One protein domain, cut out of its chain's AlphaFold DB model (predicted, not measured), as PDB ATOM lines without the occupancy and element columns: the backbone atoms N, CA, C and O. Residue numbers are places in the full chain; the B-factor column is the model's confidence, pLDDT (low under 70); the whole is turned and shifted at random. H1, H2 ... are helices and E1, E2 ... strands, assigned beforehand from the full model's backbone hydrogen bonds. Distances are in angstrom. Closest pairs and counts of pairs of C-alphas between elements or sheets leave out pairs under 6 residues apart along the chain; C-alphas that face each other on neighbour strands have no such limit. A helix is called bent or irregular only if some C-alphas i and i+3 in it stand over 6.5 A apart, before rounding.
ATOM      1  N   VAL A  14     185.101  90.647 224.482       97.88
ATOM      2  CA  VAL A  14     185.746  89.570 225.232       97.88
ATOM      3  C   VAL A  14     184.901  89.265 226.462       97.88
ATOM      4  O   VAL A  14     184.903  90.021 227.431       97.88
ATOM      5  N   TYR A  15     184.159  88.160 226.422       98.00
ATOM      6  CA  TYR A  15     183.352  87.704 227.546       98.00
ATOM      7  C   TYR A  15     184.188  86.838 228.487       98.00
ATOM      8  O   TYR A  15     184.584  85.723 228.141       98.00
ATOM      9  N   VAL A  16     184.462  87.351 229.684       98.38
ATOM     10  CA  VAL A  16     185.246  86.655 230.707       98.38
ATOM     11  C   VAL A  16     184.296  86.084 231.752       98.38
ATOM     12  O   VAL A  16     183.641  86.813 232.501       98.38
ATOM     13  N   THR A  17     184.211  84.759 231.807       96.50
ATOM     14  CA  THR A  17     183.284  84.037 232.685       96.50
ATOM     15  C   THR A  17     183.977  82.860 233.345       96.50
ATOM     16  O   THR A  17     184.826  82.217 232.742       96.50
ATOM     17  N   ARG A  18     183.602  82.564 234.592       95.19
ATOM     18  CA  ARG A  18     184.085  81.381 235.309       95.19
ATOM     19  C   ARG A  18     183.564  80.085 234.678       95.19
ATOM     20  O   ARG A  18     184.338  79.143 234.532       95.19
ATOM     21  N   ASP A  19     182.280  80.072 234.317       91.06
ATOM     22  CA  ASP A  19     181.557  78.912 233.787       91.06
ATOM     23  C   ASP A  19     181.160  79.181 232.325       91.06
ATOM     24  O   ASP A  19     180.571  80.230 232.019       91.06
ATOM     25  N   ILE A  20     181.474  78.254 231.413       93.06
ATOM     26  CA  ILE A  20     181.227  78.408 229.966       93.06
ATOM     27  C   ILE A  20     179.731  78.480 229.642       93.06
ATOM     28  O   ILE A  20     179.321  79.157 228.702       93.06
ATOM     29  N   GLU A  21     178.880  77.863 230.454       90.06
ATOM     30  CA  GLU A  21     177.441  77.781 230.219       90.06
ATOM     31  C   GLU A  21     176.759  79.148 230.325       90.06
ATOM     32  O   GLU A  21     175.660  79.327 229.803       90.06
ATOM     33  N   ARG A  22     177.401  80.135 230.966       91.44
ATOM     34  CA  ARG A  22     176.937  81.533 230.937       91.44
ATOM     35  C   ARG A  22     177.010  82.125 229.534       91.44
ATOM     36  O   ARG A  22     176.191  82.976 229.193       91.44
ATOM     37  N   ALA A  23     177.932  81.636 228.715       93.06
ATOM     38  CA  ALA A  23     178.140  82.086 227.353       93.06
ATOM     39  C   ALA A  23     177.308  81.315 226.312       93.06
ATOM     40  O   ALA A  23     177.308  81.696 225.148       93.06
ATOM     41  N   SER A  24     176.568  80.266 226.702       89.12
ATOM     42  CA  SER A  24     175.911  79.353 225.748       89.12
ATOM     43  C   SER A  24     174.832  79.993 224.867       89.12
ATOM     44  O   SER A  24     174.344  79.347 223.950       89.12
ATOM     45  N   GLY A  25     174.388  81.209 225.188       88.81
ATOM     46  CA  GLY A  25     173.418  81.952 224.381       88.81
ATOM     47  C   GLY A  25     174.048  82.963 223.417       88.81
ATOM     48  O   GLY A  25     173.307  83.656 222.724       88.81
ATOM     49  N   PHE A  26     175.382  83.076 223.372       91.81
ATOM     50  CA  PHE A  26     176.073  83.852 222.342       91.81
ATOM     51  C   PHE A  26     176.187  83.047 221.049       91.81
ATOM     52  O   PHE A  26     176.566  81.878 221.062       91.81
ATOM     53  N   ASP A  27     175.931  83.703 219.922       89.81
ATOM     54  CA  ASP A  27     176.183  83.138 218.600       89.81
ATOM     55  C   ASP A  27     177.654  83.348 218.212       89.81
ATOM     56  O   ASP A  27     178.038  84.370 217.634       89.81
ATOM     57  N   LEU A  28     178.494  82.376 218.572       89.88
ATOM     58  CA  LEU A  28     179.932  82.422 218.301       89.88
ATOM     59  C   LEU A  28     180.260  82.301 216.808       89.88
ATOM     60  O   LEU A  28     181.324  82.756 216.392       89.88
ATOM     61  N   SER A  29     179.341  81.778 215.986       85.69
ATOM     62  CA  SER A  29     179.549  81.636 214.539       85.69
ATOM     63  C   SER A  29     179.664  82.984 213.816       85.69
ATOM     64  O   SER A  29     180.314  83.081 212.775       85.69
ATOM     65  N   LYS A  30     179.103  84.052 214.400       84.88
ATOM     66  CA  LYS A  30     179.199  85.427 213.883       84.88
ATOM     67  C   LYS A  30     180.540  86.107 214.182       84.88
ATOM     68  O   LYS A  30     180.807  87.186 213.665       84.88
ATOM     69  N   GLY A  31     181.372  85.532 215.053       83.50
ATOM     70  CA  GLY A  31     182.693  86.073 215.396       83.50
ATOM     71  C   GLY A  31     182.702  87.386 216.194       83.50
ATOM     72  O   GLY A  31     183.759  87.989 216.391       83.50
ATOM     73  N   HIS A  32     181.550  87.828 216.703       88.75
ATOM     74  CA  HIS A  32     181.428  89.056 217.499       88.75
ATOM     75  C   HIS A  32     181.737  88.867 218.992       88.75
ATOM     76  O   HIS A  32     181.718  89.828 219.757       88.75
ATOM     77  N   THR A  33     182.030  87.646 219.434       93.94
ATOM     78  CA  THR A  33     182.328  87.341 220.838       93.94
ATOM     79  C   THR A  33     183.508  86.383 220.923       93.94
ATOM     80  O   THR A  33     183.565  85.383 220.210       93.94
ATOM     81  N   HIS A  34     184.454  86.699 221.803       96.75
ATOM     82  CA  HIS A  34     185.539  85.817 222.215       96.75
ATOM     83  C   HIS A  34     185.371  85.499 223.700       96.75
ATOM     84  O   HIS A  34     185.194  86.407 224.505       96.75
ATOM     85  N   ILE A  35     185.431  84.230 224.084       97.88
ATOM     86  CA  ILE A  35     185.240  83.791 225.467       97.88
ATOM     87  C   ILE A  35     186.594  83.491 226.108       97.88
ATOM     88  O   ILE A  35     187.432  82.799 225.525       97.88
ATOM     89  N   VAL A  36     186.788  83.967 227.335       98.50
ATOM     90  CA  VAL A  36     187.870  83.535 228.230       98.50
ATOM     91  C   VAL A  36     187.236  82.850 229.435       98.50
ATOM     92  O   VAL A  36     186.430  83.459 230.138       98.50
ATOM     93  N   THR A  37     187.575  81.582 229.662       98.38
ATOM     94  CA  THR A  37     186.970  80.768 230.726       98.38
ATOM     95  C   THR A  37     187.935  79.716 231.271       98.38
ATOM     96  O   THR A  37     189.014  79.493 230.717       98.38
ATOM     97  N   ASN A  38     187.542  79.062 232.361       98.12
ATOM     98  CA  ASN A  38     188.260  77.925 232.922       98.12
ATOM     99  C   ASN A  38     188.298  76.736 231.959       98.12
ATOM    100  O   ASN A  38     187.318  76.433 231.274       98.12
ATOM    101  N   ASP A  39     189.417  76.015 231.966       96.56
ATOM    102  CA  ASP A  39     189.570  74.758 231.236       96.56
ATOM    103  C   ASP A  39     188.786  73.611 231.906       96.56
ATOM    104  O   ASP A  39     189.313  72.839 232.707       96.56
ATOM    105  N   THR A  40     187.493  73.528 231.599       91.56
ATOM    106  CA  THR A  40     186.572  72.479 232.067       91.56
ATOM    107  C   THR A  40     186.184  71.540 230.925       91.56
ATOM    108  O   THR A  40     186.374  71.872 229.756       91.56
ATOM    109  N   ILE A  41     185.615  70.371 231.244       86.38
ATOM    110  CA  ILE A  41     185.141  69.403 230.235       86.38
ATOM    111  C   ILE A  41     184.174  70.079 229.251       86.38
ATOM    112  O   ILE A  41     184.390  70.018 228.045       86.38
ATOM    113  N   ASP A  42     183.185  70.808 229.767       83.38
ATOM    114  CA  ASP A  42     182.186  71.489 228.939       83.38
ATOM    115  C   ASP A  42     182.816  72.577 228.067       83.38
ATOM    116  O   ASP A  42     182.484  72.714 226.888       83.38
ATOM    117  N   ALA A  43     183.780  73.322 228.616       92.25
ATOM    118  CA  ALA A  43     184.458  74.380 227.879       92.25
ATOM    119  C   ALA A  43     185.351  73.832 226.755       92.25
ATOM    120  O   ALA A  43     185.465  74.469 225.705       92.25
ATOM    121  N   ARG A  44     185.947  72.645 226.938       93.88
ATOM    122  CA  ARG A  44     186.695  71.938 225.884       93.88
ATOM    123  C   ARG A  44     185.783  71.538 224.735       93.88
ATOM    124  O   ARG A  44     186.116  71.849 223.598       93.88
ATOM    125  N   SER A  45     184.616  70.960 225.022       90.19
ATOM    126  CA  SER A  45     183.642  70.605 223.981       90.19
ATOM    127  C   SER A  45     183.171  71.828 223.190       90.19
ATOM    128  O   SER A  45     183.155  71.793 221.964       90.19
ATOM    129  N   THR A  46     182.874  72.952 223.855       89.06
ATOM    130  CA  THR A  46     182.524  74.192 223.132       89.06
ATOM    131  C   THR A  46     183.706  74.727 222.313       89.06
ATOM    132  O   THR A  46     183.520  75.264 221.223       89.06
ATOM    133  N   LYS A  47     184.944  74.582 222.805       94.81
ATOM    134  CA  LYS A  47     186.148  75.002 222.075       94.81
ATOM    135  C   LYS A  47     186.424  74.147 220.841       94.81
ATOM    136  O   LYS A  47     186.915  74.689 219.857       94.81
ATOM    137  N   GLU A  48     186.132  72.852 220.877       93.94
ATOM    138  CA  GLU A  48     186.242  71.986 219.697       93.94
ATOM    139  C   GLU A  48     185.315  72.460 218.571       93.94
ATOM    140  O   GLU A  48     185.724  72.482 217.411       93.94
ATOM    141  N   GLU A  49     184.110  72.920 218.917       92.19
ATOM    142  CA  GLU A  49     183.150  73.486 217.965       92.19
ATOM    143  C   GLU A  49     183.561  74.889 217.472       92.19
ATOM    144  O   GLU A  49     183.452  75.191 216.284       92.19
ATOM    145  N   PHE A  50     184.099  75.738 218.361       93.38
ATOM    146  CA  PHE A  50     184.465  77.131 218.062       93.38
ATOM    147  C   PHE A  50     185.928  77.465 218.428       93.38
ATOM    148  O   PHE A  50     186.187  78.319 219.289       93.38
ATOM    149  N   PRO A  51     186.925  76.860 217.755       93.06
ATOM    150  CA  PRO A  51     188.328  76.902 218.186       93.06
ATOM    151  C   PRO A  51     188.953  78.301 218.185       93.06
ATOM    152  O   PRO A  51     189.870  78.570 218.964       93.06
ATOM    153  N   LEU A  52     188.453  79.210 217.342       93.00
ATOM    154  CA  LEU A  52     188.964  80.580 217.218       93.00
ATOM    155  C   LEU A  52     188.365  81.559 218.240       93.00
ATOM    156  O   LEU A  52     188.935  82.632 218.462       93.00
ATOM    157  N   HIS A  53     187.255  81.182 218.880       95.00
ATOM    158  CA  HIS A  53     186.449  82.070 219.721       95.00
ATOM    159  C   HIS A  53     186.564  81.766 221.214       95.00
ATOM    160  O   HIS A  53     185.936  82.452 222.014       95.00
ATOM    161  N   ILE A  54     187.354  80.762 221.615       96.81
ATOM    162  CA  ILE A  54     187.448  80.333 223.016       96.81
ATOM    163  C   ILE A  54     188.903  80.180 223.463       96.81
ATOM    164  O   ILE A  54     189.686  79.390 222.922       96.81
ATOM    165  N   THR A  55     189.255  80.902 224.525       97.88
ATOM    166  CA  THR A  55     190.498  80.733 225.277       97.88
ATOM    167  C   THR A  55     190.195  80.029 226.590       97.88
ATOM    168  O   THR A  55     189.458  80.546 227.427       97.88
ATOM    169  N   LEU A  56     190.790  78.849 226.763       98.19
ATOM    170  CA  LEU A  56     190.714  78.080 228.000       98.19
ATOM    171  C   LEU A  56     191.936  78.399 228.846       98.19
ATOM    172  O   LEU A  56     193.056  78.394 228.332       98.19
ATOM    173  N   ILE A  57     191.703  78.672 230.123       98.12
ATOM    174  CA  ILE A  57     192.752  78.939 231.097       98.12
ATOM    175  C   ILE A  57     192.937  77.690 231.963       98.12
ATOM    176  O   ILE A  57     192.050  77.373 232.763       98.12
ATOM    177  N   PRO A  58     194.050  76.950 231.797       95.12
ATOM    178  CA  PRO A  58     194.325  75.775 232.607       95.12
ATOM    179  C   PRO A  58     194.736  76.197 234.018       95.12
ATOM    180  O   PRO A  58     195.597  77.056 234.205       95.12
ATOM    181  N   SER A  59     194.139  75.569 235.026       95.00
ATOM    182  CA  SER A  59     194.475  75.798 236.430       95.00
ATOM    183  C   SER A  59     194.136  74.560 237.268       95.00
ATOM    184  O   SER A  59     193.153  73.881 236.965       95.00
ATOM    185  N   PRO A  60     194.893  74.257 238.343       90.94
ATOM    186  CA  PRO A  60     194.572  73.159 239.262       90.94
ATOM    187  C   PRO A  60     193.211  73.303 239.956       90.94
ATOM    188  O   PRO A  60     192.641  72.315 240.411       90.94
ATOM    189  N   LYS A  61     192.704  74.536 240.067       93.44
ATOM    190  CA  LYS A  61     191.384  74.859 240.616       93.44
ATOM    191  C   LYS A  61     190.639  75.814 239.675       93.44
ATOM    192  O   LYS A  61     191.304  76.622 239.022       93.44
ATOM    193  N   PRO A  62     189.295  75.789 239.642       92.25
ATOM    194  CA  PRO A  62     188.530  76.808 238.933       92.25
ATOM    195  C   PRO A  62     188.891  78.207 239.440       92.25
ATOM    196  O   PRO A  62     188.894  78.449 240.648       92.25
ATOM    197  N   LEU A  63     189.215  79.089 238.503       96.81
ATOM    198  CA  LEU A  63     189.542  80.487 238.720       96.81
ATOM    199  C   LEU A  63     188.272  81.340 238.704       96.81
ATOM    200  O   LEU A  63     187.398  81.160 237.847       96.81
ATOM    201  N   ASP A  64     188.185  82.298 239.618       96.06
ATOM    202  CA  ASP A  64     187.151  83.328 239.574       96.06
ATOM    203  C   ASP A  64     187.410  84.330 238.435       96.06
ATOM    204  O   ASP A  64     188.512  84.437 237.898       96.06
ATOM    205  N   THR A  65     186.394  85.109 238.050       96.62
ATOM    206  CA  THR A  65     186.484  86.033 236.903       96.62
ATOM    207  C   THR A  65     187.650  87.019 237.002       96.62
ATOM    208  O   THR A  65     188.310  87.276 236.000       96.62
ATOM    209  N   TYR A  66     187.948  87.551 238.193       96.62
ATOM    210  CA  TYR A  66     189.099  88.444 238.359       96.62
ATOM    211  C   TYR A  66     190.434  87.690 238.196       96.62
ATOM    212  O   TYR A  66     191.379  88.246 237.645       96.62
ATOM    213  N   GLU A  67     190.515  86.423 238.623       97.62
ATOM    214  CA  GLU A  67     191.722  85.596 238.475       97.62
ATOM    215  C   GLU A  67     191.964  85.287 236.995       97.62
ATOM    216  O   GLU A  67     193.104  85.328 236.536       97.62
ATOM    217  N   LEU A  68     190.896  85.057 236.221       98.31
ATOM    218  CA  LEU A  68     190.969  84.906 234.765       98.31
ATOM    219  C   LEU A  68     191.486  86.181 234.079       98.31
ATOM    220  O   LEU A  68     192.301  86.086 233.164       98.31
ATOM    221  N   LEU A  69     191.060  87.367 234.531       97.94
ATOM    222  CA  LEU A  69     191.568  88.655 234.033       97.94
ATOM    223  C   LEU A  69     193.053  88.879 234.382       97.94
ATOM    224  O   LEU A  69     193.800  89.515 233.631       97.94
ATOM    225  N   GLU A  70     193.494  88.370 235.531       97.00
ATOM    226  CA  GLU A  70     194.881  88.465 235.996       97.00
ATOM    227  C   GLU A  70     195.805  87.443 235.321       97.00
ATOM    228  O   GLU A  70     196.998  87.722 235.166       97.00
ATOM    229  N   HIS A  71     195.265  86.309 234.869       97.62
ATOM    230  CA  HIS A  71     196.046  85.189 234.362       97.62
ATOM    231  C   HIS A  71     196.866  85.541 233.113       97.62
ATOM    232  O   HIS A  71     196.359  86.075 232.125       97.62
ATOM    233  N   LYS A  72     198.149  85.162 233.119       95.69
ATOM    234  CA  LYS A  72     199.092  85.450 232.024       95.69
ATOM    235  C   LYS A  72     198.623  84.904 230.668       95.69
ATOM    236  O   LYS A  72     198.724  85.599 229.663       95.69
ATOM    237  N   ASP A  73     198.037  83.706 230.651       95.94
ATOM    238  CA  ASP A  73     197.605  83.044 229.412       95.94
ATOM    239  C   ASP A  73     196.331  83.677 228.820       95.94
ATOM    240  O   ASP A  73     196.007  83.453 227.654       95.94
ATOM    241  N   ALA A  74     195.626  84.515 229.589       96.56
ATOM    242  CA  ALA A  74     194.483  85.272 229.092       96.56
ATOM    243  C   ALA A  74     194.904  86.534 228.322       96.56
ATOM    244  O   ALA A  74     194.128  87.025 227.507       96.56
ATOM    245  N   ALA A  75     196.124  87.051 228.526       94.00
ATOM    246  CA  ALA A  75     196.533  88.388 228.080       94.00
ATOM    247  C   ALA A  75     196.290  88.653 226.582       94.00
ATOM    248  O   ALA A  75     195.722  89.681 226.224       94.00
ATOM    249  N   SER A  76     196.653  87.703 225.712       93.69
ATOM    250  CA  SER A  76     196.431  87.826 224.261       93.69
ATOM    251  C   SER A  76     194.941  87.878 223.899       93.69
ATOM    252  O   SER A  76     194.527  88.644 223.033       93.69
ATOM    253  N   ALA A  77     194.106  87.104 224.597       95.31
ATOM    254  CA  ALA A  77     192.667  87.079 224.361       95.31
ATOM    255  C   ALA A  77     191.968  88.347 224.867       95.31
ATOM    256  O   ALA A  77     191.067  88.846 224.201       95.31
ATOM    257  N   LEU A  78     192.408  88.889 226.008       96.00
ATOM    258  CA  LEU A  78     191.868  90.124 226.587       96.00
ATOM    259  C   LEU A  78     192.120  91.349 225.696       96.00
ATOM    260  O   LEU A  78     191.320  92.274 225.701       96.00
ATOM    261  N   GLY A  79     193.188  91.339 224.892       92.19
ATOM    262  CA  GLY A  79     193.487  92.405 223.932       92.19
ATOM    263  C   GLY A  79     192.603  92.423 222.677       92.19
ATOM    264  O   GLY A  79     192.757  93.319 221.852       92.19
ATOM    265  N   LYS A  80     191.695  91.453 222.499       91.88
ATOM    266  CA  LYS A  80     190.849  91.353 221.296       91.88
ATOM    267  C   LYS A  80     189.702  92.366 221.249       91.88
ATOM    268  O   LYS A  80     189.122  92.552 220.184       91.88
ATOM    269  N   GLY A  81     189.369  92.999 222.373       93.44
ATOM    270  CA  GLY A  81     188.313  94.000 222.432       93.44
ATOM    271  C   GLY A  81     187.856  94.312 223.855       93.44
ATOM    272  O   GLY A  81     188.515  93.918 224.818       93.44
ATOM    273  N   PRO A  82     186.745  95.047 224.006       96.50
ATOM    274  CA  PRO A  82     186.252  95.447 225.313       96.50
ATOM    275  C   PRO A  82     185.723  94.244 226.108       96.50
ATOM    276  O   PRO A  82     185.185  93.284 225.551       96.50
ATOM    277  N   ILE A  83     185.881  94.312 227.424       98.06
ATOM    278  CA  ILE A  83     185.598  93.239 228.369       98.06
ATOM    279  C   ILE A  83     184.134  93.281 228.799       98.06
ATOM    280  O   ILE A  83     183.621  94.324 229.200       98.06
ATOM    281  N   LEU A  84     183.488  92.121 228.791       97.88
ATOM    282  CA  LEU A  84     182.198  91.877 229.423       97.88
ATOM    283  C   LEU A  84     182.359  90.764 230.460       97.88
ATOM    284  O   LEU A  84     182.980  89.740 230.183       97.88
ATOM    285  N   VAL A  85     181.769  90.932 231.639       97.38
ATOM    286  CA  VAL A  85     181.724  89.901 232.684       97.38
ATOM    287  C   VAL A  85     180.291  89.583 233.096       97.38
ATOM    288  O   VAL A  85     179.380  90.382 232.892       97.38
ATOM    289  N   PHE A  86     180.085  88.416 233.714       93.50
ATOM    290  CA  PHE A  86     178.772  87.987 234.208       93.50
ATOM    291  C   PHE A  86     178.188  88.930 235.276       93.50
ATOM    292  O   PHE A  86     177.041  89.360 235.168       93.50
ATOM    293  N   LYS A  87     178.980  89.249 236.307       92.69
ATOM    294  CA  LYS A  87     178.660  90.229 237.352       92.69
ATOM    295  C   LYS A  87     179.910  91.054 237.627       92.69
ATOM    296  O   LYS A  87     180.965  90.493 237.920       92.69
ATOM    297  N   ASN A  88     179.783  92.372 237.521       95.50
ATOM    298  CA  ASN A  88     180.880  93.279 237.813       95.50
ATOM    299  C   ASN A  88     181.108  93.396 239.331       95.50
ATOM    300  O   ASN A  88     180.178  93.269 240.125       95.50
ATOM    301  N   THR A  89     182.357  93.625 239.733       96.31
ATOM    302  CA  THR A  89     182.754  93.863 241.126       96.31
ATOM    303  C   THR A  89     183.835  94.939 241.164       96.31
ATOM    304  O   THR A  89     184.594  95.069 240.208       96.31
ATOM    305  N   ASN A  90     183.992  95.641 242.292       97.06
ATOM    306  CA  ASN A  90     185.054  96.650 242.451       97.06
ATOM    307  C   ASN A  90     186.454  96.078 242.160       97.06
ATOM    308  O   ASN A  90     187.340  96.784 241.684       97.06
ATOM    309  N   ARG A  91     186.665  94.781 242.437       97.50
ATOM    310  CA  ARG A  91     187.920  94.097 242.114       97.50
ATOM    311  C   ARG A  91     188.116  93.970 240.605       97.50
ATOM    312  O   ARG A  91     189.199  94.270 240.132       97.50
ATOM    313  N   ILE A  92     187.079  93.574 239.866       98.25
ATOM    314  CA  ILE A  92     187.119  93.480 238.398       98.25
ATOM    315  C   ILE A  92     187.380  94.855 237.777       98.25
ATOM    316  O   ILE A  92     188.251  94.966 236.919       98.25
ATOM    317  N   GLU A  93     186.700  95.906 238.244       98.44
ATOM    318  CA  GLU A  93     186.929  97.279 237.770       98.44
ATOM    319  C   GLU A  93     188.383  97.710 237.966       98.44
ATOM    320  O   GLU A  93     189.018  98.195 237.029       98.44
ATOM    321  N   LYS A  94     188.931  97.472 239.164       98.06
ATOM    322  CA  LYS A  94     190.333  97.757 239.477       98.06
ATOM    323  C   LYS A  94     191.283  96.970 238.571       98.06
ATOM    324  O   LYS A  94     192.178  97.567 237.982       98.06
ATOM    325  N   THR A  95     191.070  95.662 238.414       97.62
ATOM    326  CA  THR A  95     191.898  94.806 237.552       97.62
ATOM    327  C   THR A  95     191.864  95.271 236.091       97.62
ATOM    328  O   THR A  95     192.905  95.305 235.432       97.62
ATOM    329  N   CYS A  96     190.693  95.648 235.568       97.81
ATOM    330  CA  CYS A  96     190.565  96.193 234.217       97.81
ATOM    331  C   CYS A  96     191.299  97.534 234.081       97.81
ATOM    332  O   CYS A  96     192.061  97.701 233.130       97.81
ATOM    333  N   ALA A  97     191.146  98.446 235.044       97.38
ATOM    334  CA  ALA A  97     191.830  99.738 235.044       97.38
ATOM    335  C   ALA A  97     193.363  99.589 235.080       97.38
ATOM    336  O   ALA A  97     194.056 100.195 234.268       97.38
ATOM    337  N   GLU A  98     193.897  98.730 235.953       96.94
ATOM    338  CA  GLU A  98     195.343  98.454 236.060       96.94
ATOM    339  C   GLU A  98     195.940  97.880 234.766       96.94
ATOM    340  O   GLU A  98     197.115  98.096 234.465       96.94
ATOM    341  N   LYS A  99     195.127  97.166 233.981       96.00
ATOM    342  CA  LYS A  99     195.518  96.566 232.698       96.00
ATOM    343  C   LYS A  99     195.122  97.408 231.480       96.00
ATOM    344  O   LYS A  99     195.332  96.951 230.360       96.00
ATOM    345  N   ASN A 100     194.574  98.611 231.675       96.06
ATOM    346  CA  ASN A 100     194.028  99.468 230.613       96.06
ATOM    347  C   ASN A 100     193.001  98.748 229.712       96.06
ATOM    348  O   ASN A 100     192.967  98.951 228.499       96.06
ATOM    349  N   LEU A 101     192.178  97.881 230.303       96.62
ATOM    350  CA  LEU A 101     191.101  97.173 229.618       96.62
ATOM    351  C   LEU A 101     189.794  97.960 229.747       96.62
ATOM    352  O   LEU A 101     189.393  98.338 230.847       96.62
ATOM    353  N   THR A 102     189.088  98.150 228.633       96.62
ATOM    354  CA  THR A 102     187.758  98.777 228.627       96.62
ATOM    355  C   THR A 102     186.715  97.785 229.127       96.62
ATOM    356  O   THR A 102     186.427  96.812 228.437       96.62
ATOM    357  N   LEU A 103     186.128  98.030 230.296       97.62
ATOM    358  CA  LEU A 103     185.028  97.231 230.838       97.62
ATOM    359  C   LEU A 103     183.675  97.798 230.380       97.62
ATOM    360  O   LEU A 103     183.424  98.987 230.542       97.62
ATOM    361  N   LEU A 104     182.812  96.947 229.817       97.25
ATOM    362  CA  LEU A 104     181.491  97.340 229.313       97.25
ATOM    363  C   LEU A 104     180.408  97.359 230.389       97.25
ATOM    364  O   LEU A 104     179.421  98.070 230.238       97.25
ATOM    365  N   ASN A 105     180.539  96.535 231.428       97.50
ATOM    366  CA  ASN A 105     179.515  96.417 232.459       97.50
ATOM    367  C   ASN A 105     179.243  97.766 233.148       97.50
ATOM    368  O   ASN A 105     180.177  98.543 233.354       97.50
ATOM    369  N   PRO A 106     178.003  98.007 233.610       97.19
ATOM    370  CA  PRO A 106     177.726  99.104 234.529       97.19
ATOM    371  C   PRO A 106     178.567  99.000 235.804       97.19
ATOM    372  O   PRO A 106     179.063  97.920 236.156       97.19
TER     373      PRO A 106
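What this domain is: This is residues 14 to 106 of the 634 residues of the protein "ATP-grasp domain-containing protein" of Candidatus Wolfebacteria bacterium (UniProt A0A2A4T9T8). A small, twisted sheet of four parallel strands forms the core, with the short helices H1 and H2 over one face and H3 and H4 over the other. H5 is a step farther out, packing on H3 rather than on the sheet. The 93 printed residues include five named helices and four named strands, in the order E1 H1 E2 H2 E3 H3 H4 E4 H5; the class is mixed, helices and strands. The sheet's order is E3 E2 E1 E4. The whole is compact, with a radius of gyration of the C-alphas of 12.1 A and spans of 33 by 31 by 22 A.

Where its parts are: In the sheet, E2 is residues 33 to 38, 16.4 A long; E1 is residues 14 to 16, E3 residues 54 to 57 and E4 residues 83 to 85. E1 begins at C-alpha 14 (185.746, 89.570, 225.232). H1 is residues 20 to 23, H2 residues 41 to 49 with 13.1 A, H3 residues 65 to 70, and H4 residues 72 to 78 with 10.2 A. H4 is irregular: C-alphas 73 and 76 are 7.1 A apart. H5, residues 90 to 98, is 12.2 A long and ends at C-alpha 98 (195.343, 98.454, 236.060).

How they stand to each other: From edge to edge the strands' lines turn by 69 degrees. N 55 and O 35 of E3 and E2 are 2.8 A apart, N 15 and O 34 of E1 and E2 2.8 A, and N 84 and O 14 of E4 and E1 2.9 A, within hydrogen-bond range. E1, H1, E2 and E2, H2, E3 are strand-helix-strand units, parallel neighbour strands joined through a helix, with right-handed crossovers; E3, H3 H4, E4 is a split one, with E2 and E1 between its strands, also right-handed. H2 lies over E3 at a height over the sheet of 9.4 A. H1, on the same face, only just touches H2, with 3 pairs of C-alphas within 8 A, the closest Ile 20 and Ala 43 at 5.6 A. On the opposite face H4 runs along the strands, at 8 degrees to E2 on the local plane, and H3 across them, at 64 degrees to E2 on the local plane. H3 touches H5 at a shallow tilt of 24 degrees, the same way, the closest C-alphas being those of Tyr 66 and Ile 92, 5.4 A apart. H5 is apart from H4. Every O i to N i+4 pair is within hydrogen-bond range in H2, H3 and H5; H4 has 1 of 3, beside 3 of 4 O i to N i+3 pairs, and H1 is too short for an i+4 pair.

The domain as a whole: The farthest C-alphas, those of Glu 49 and Asn 90, are 33.8 A apart. The printed part has no cut and no long link. Its mean pLDDT is 94.6, and no printed residue is under 70.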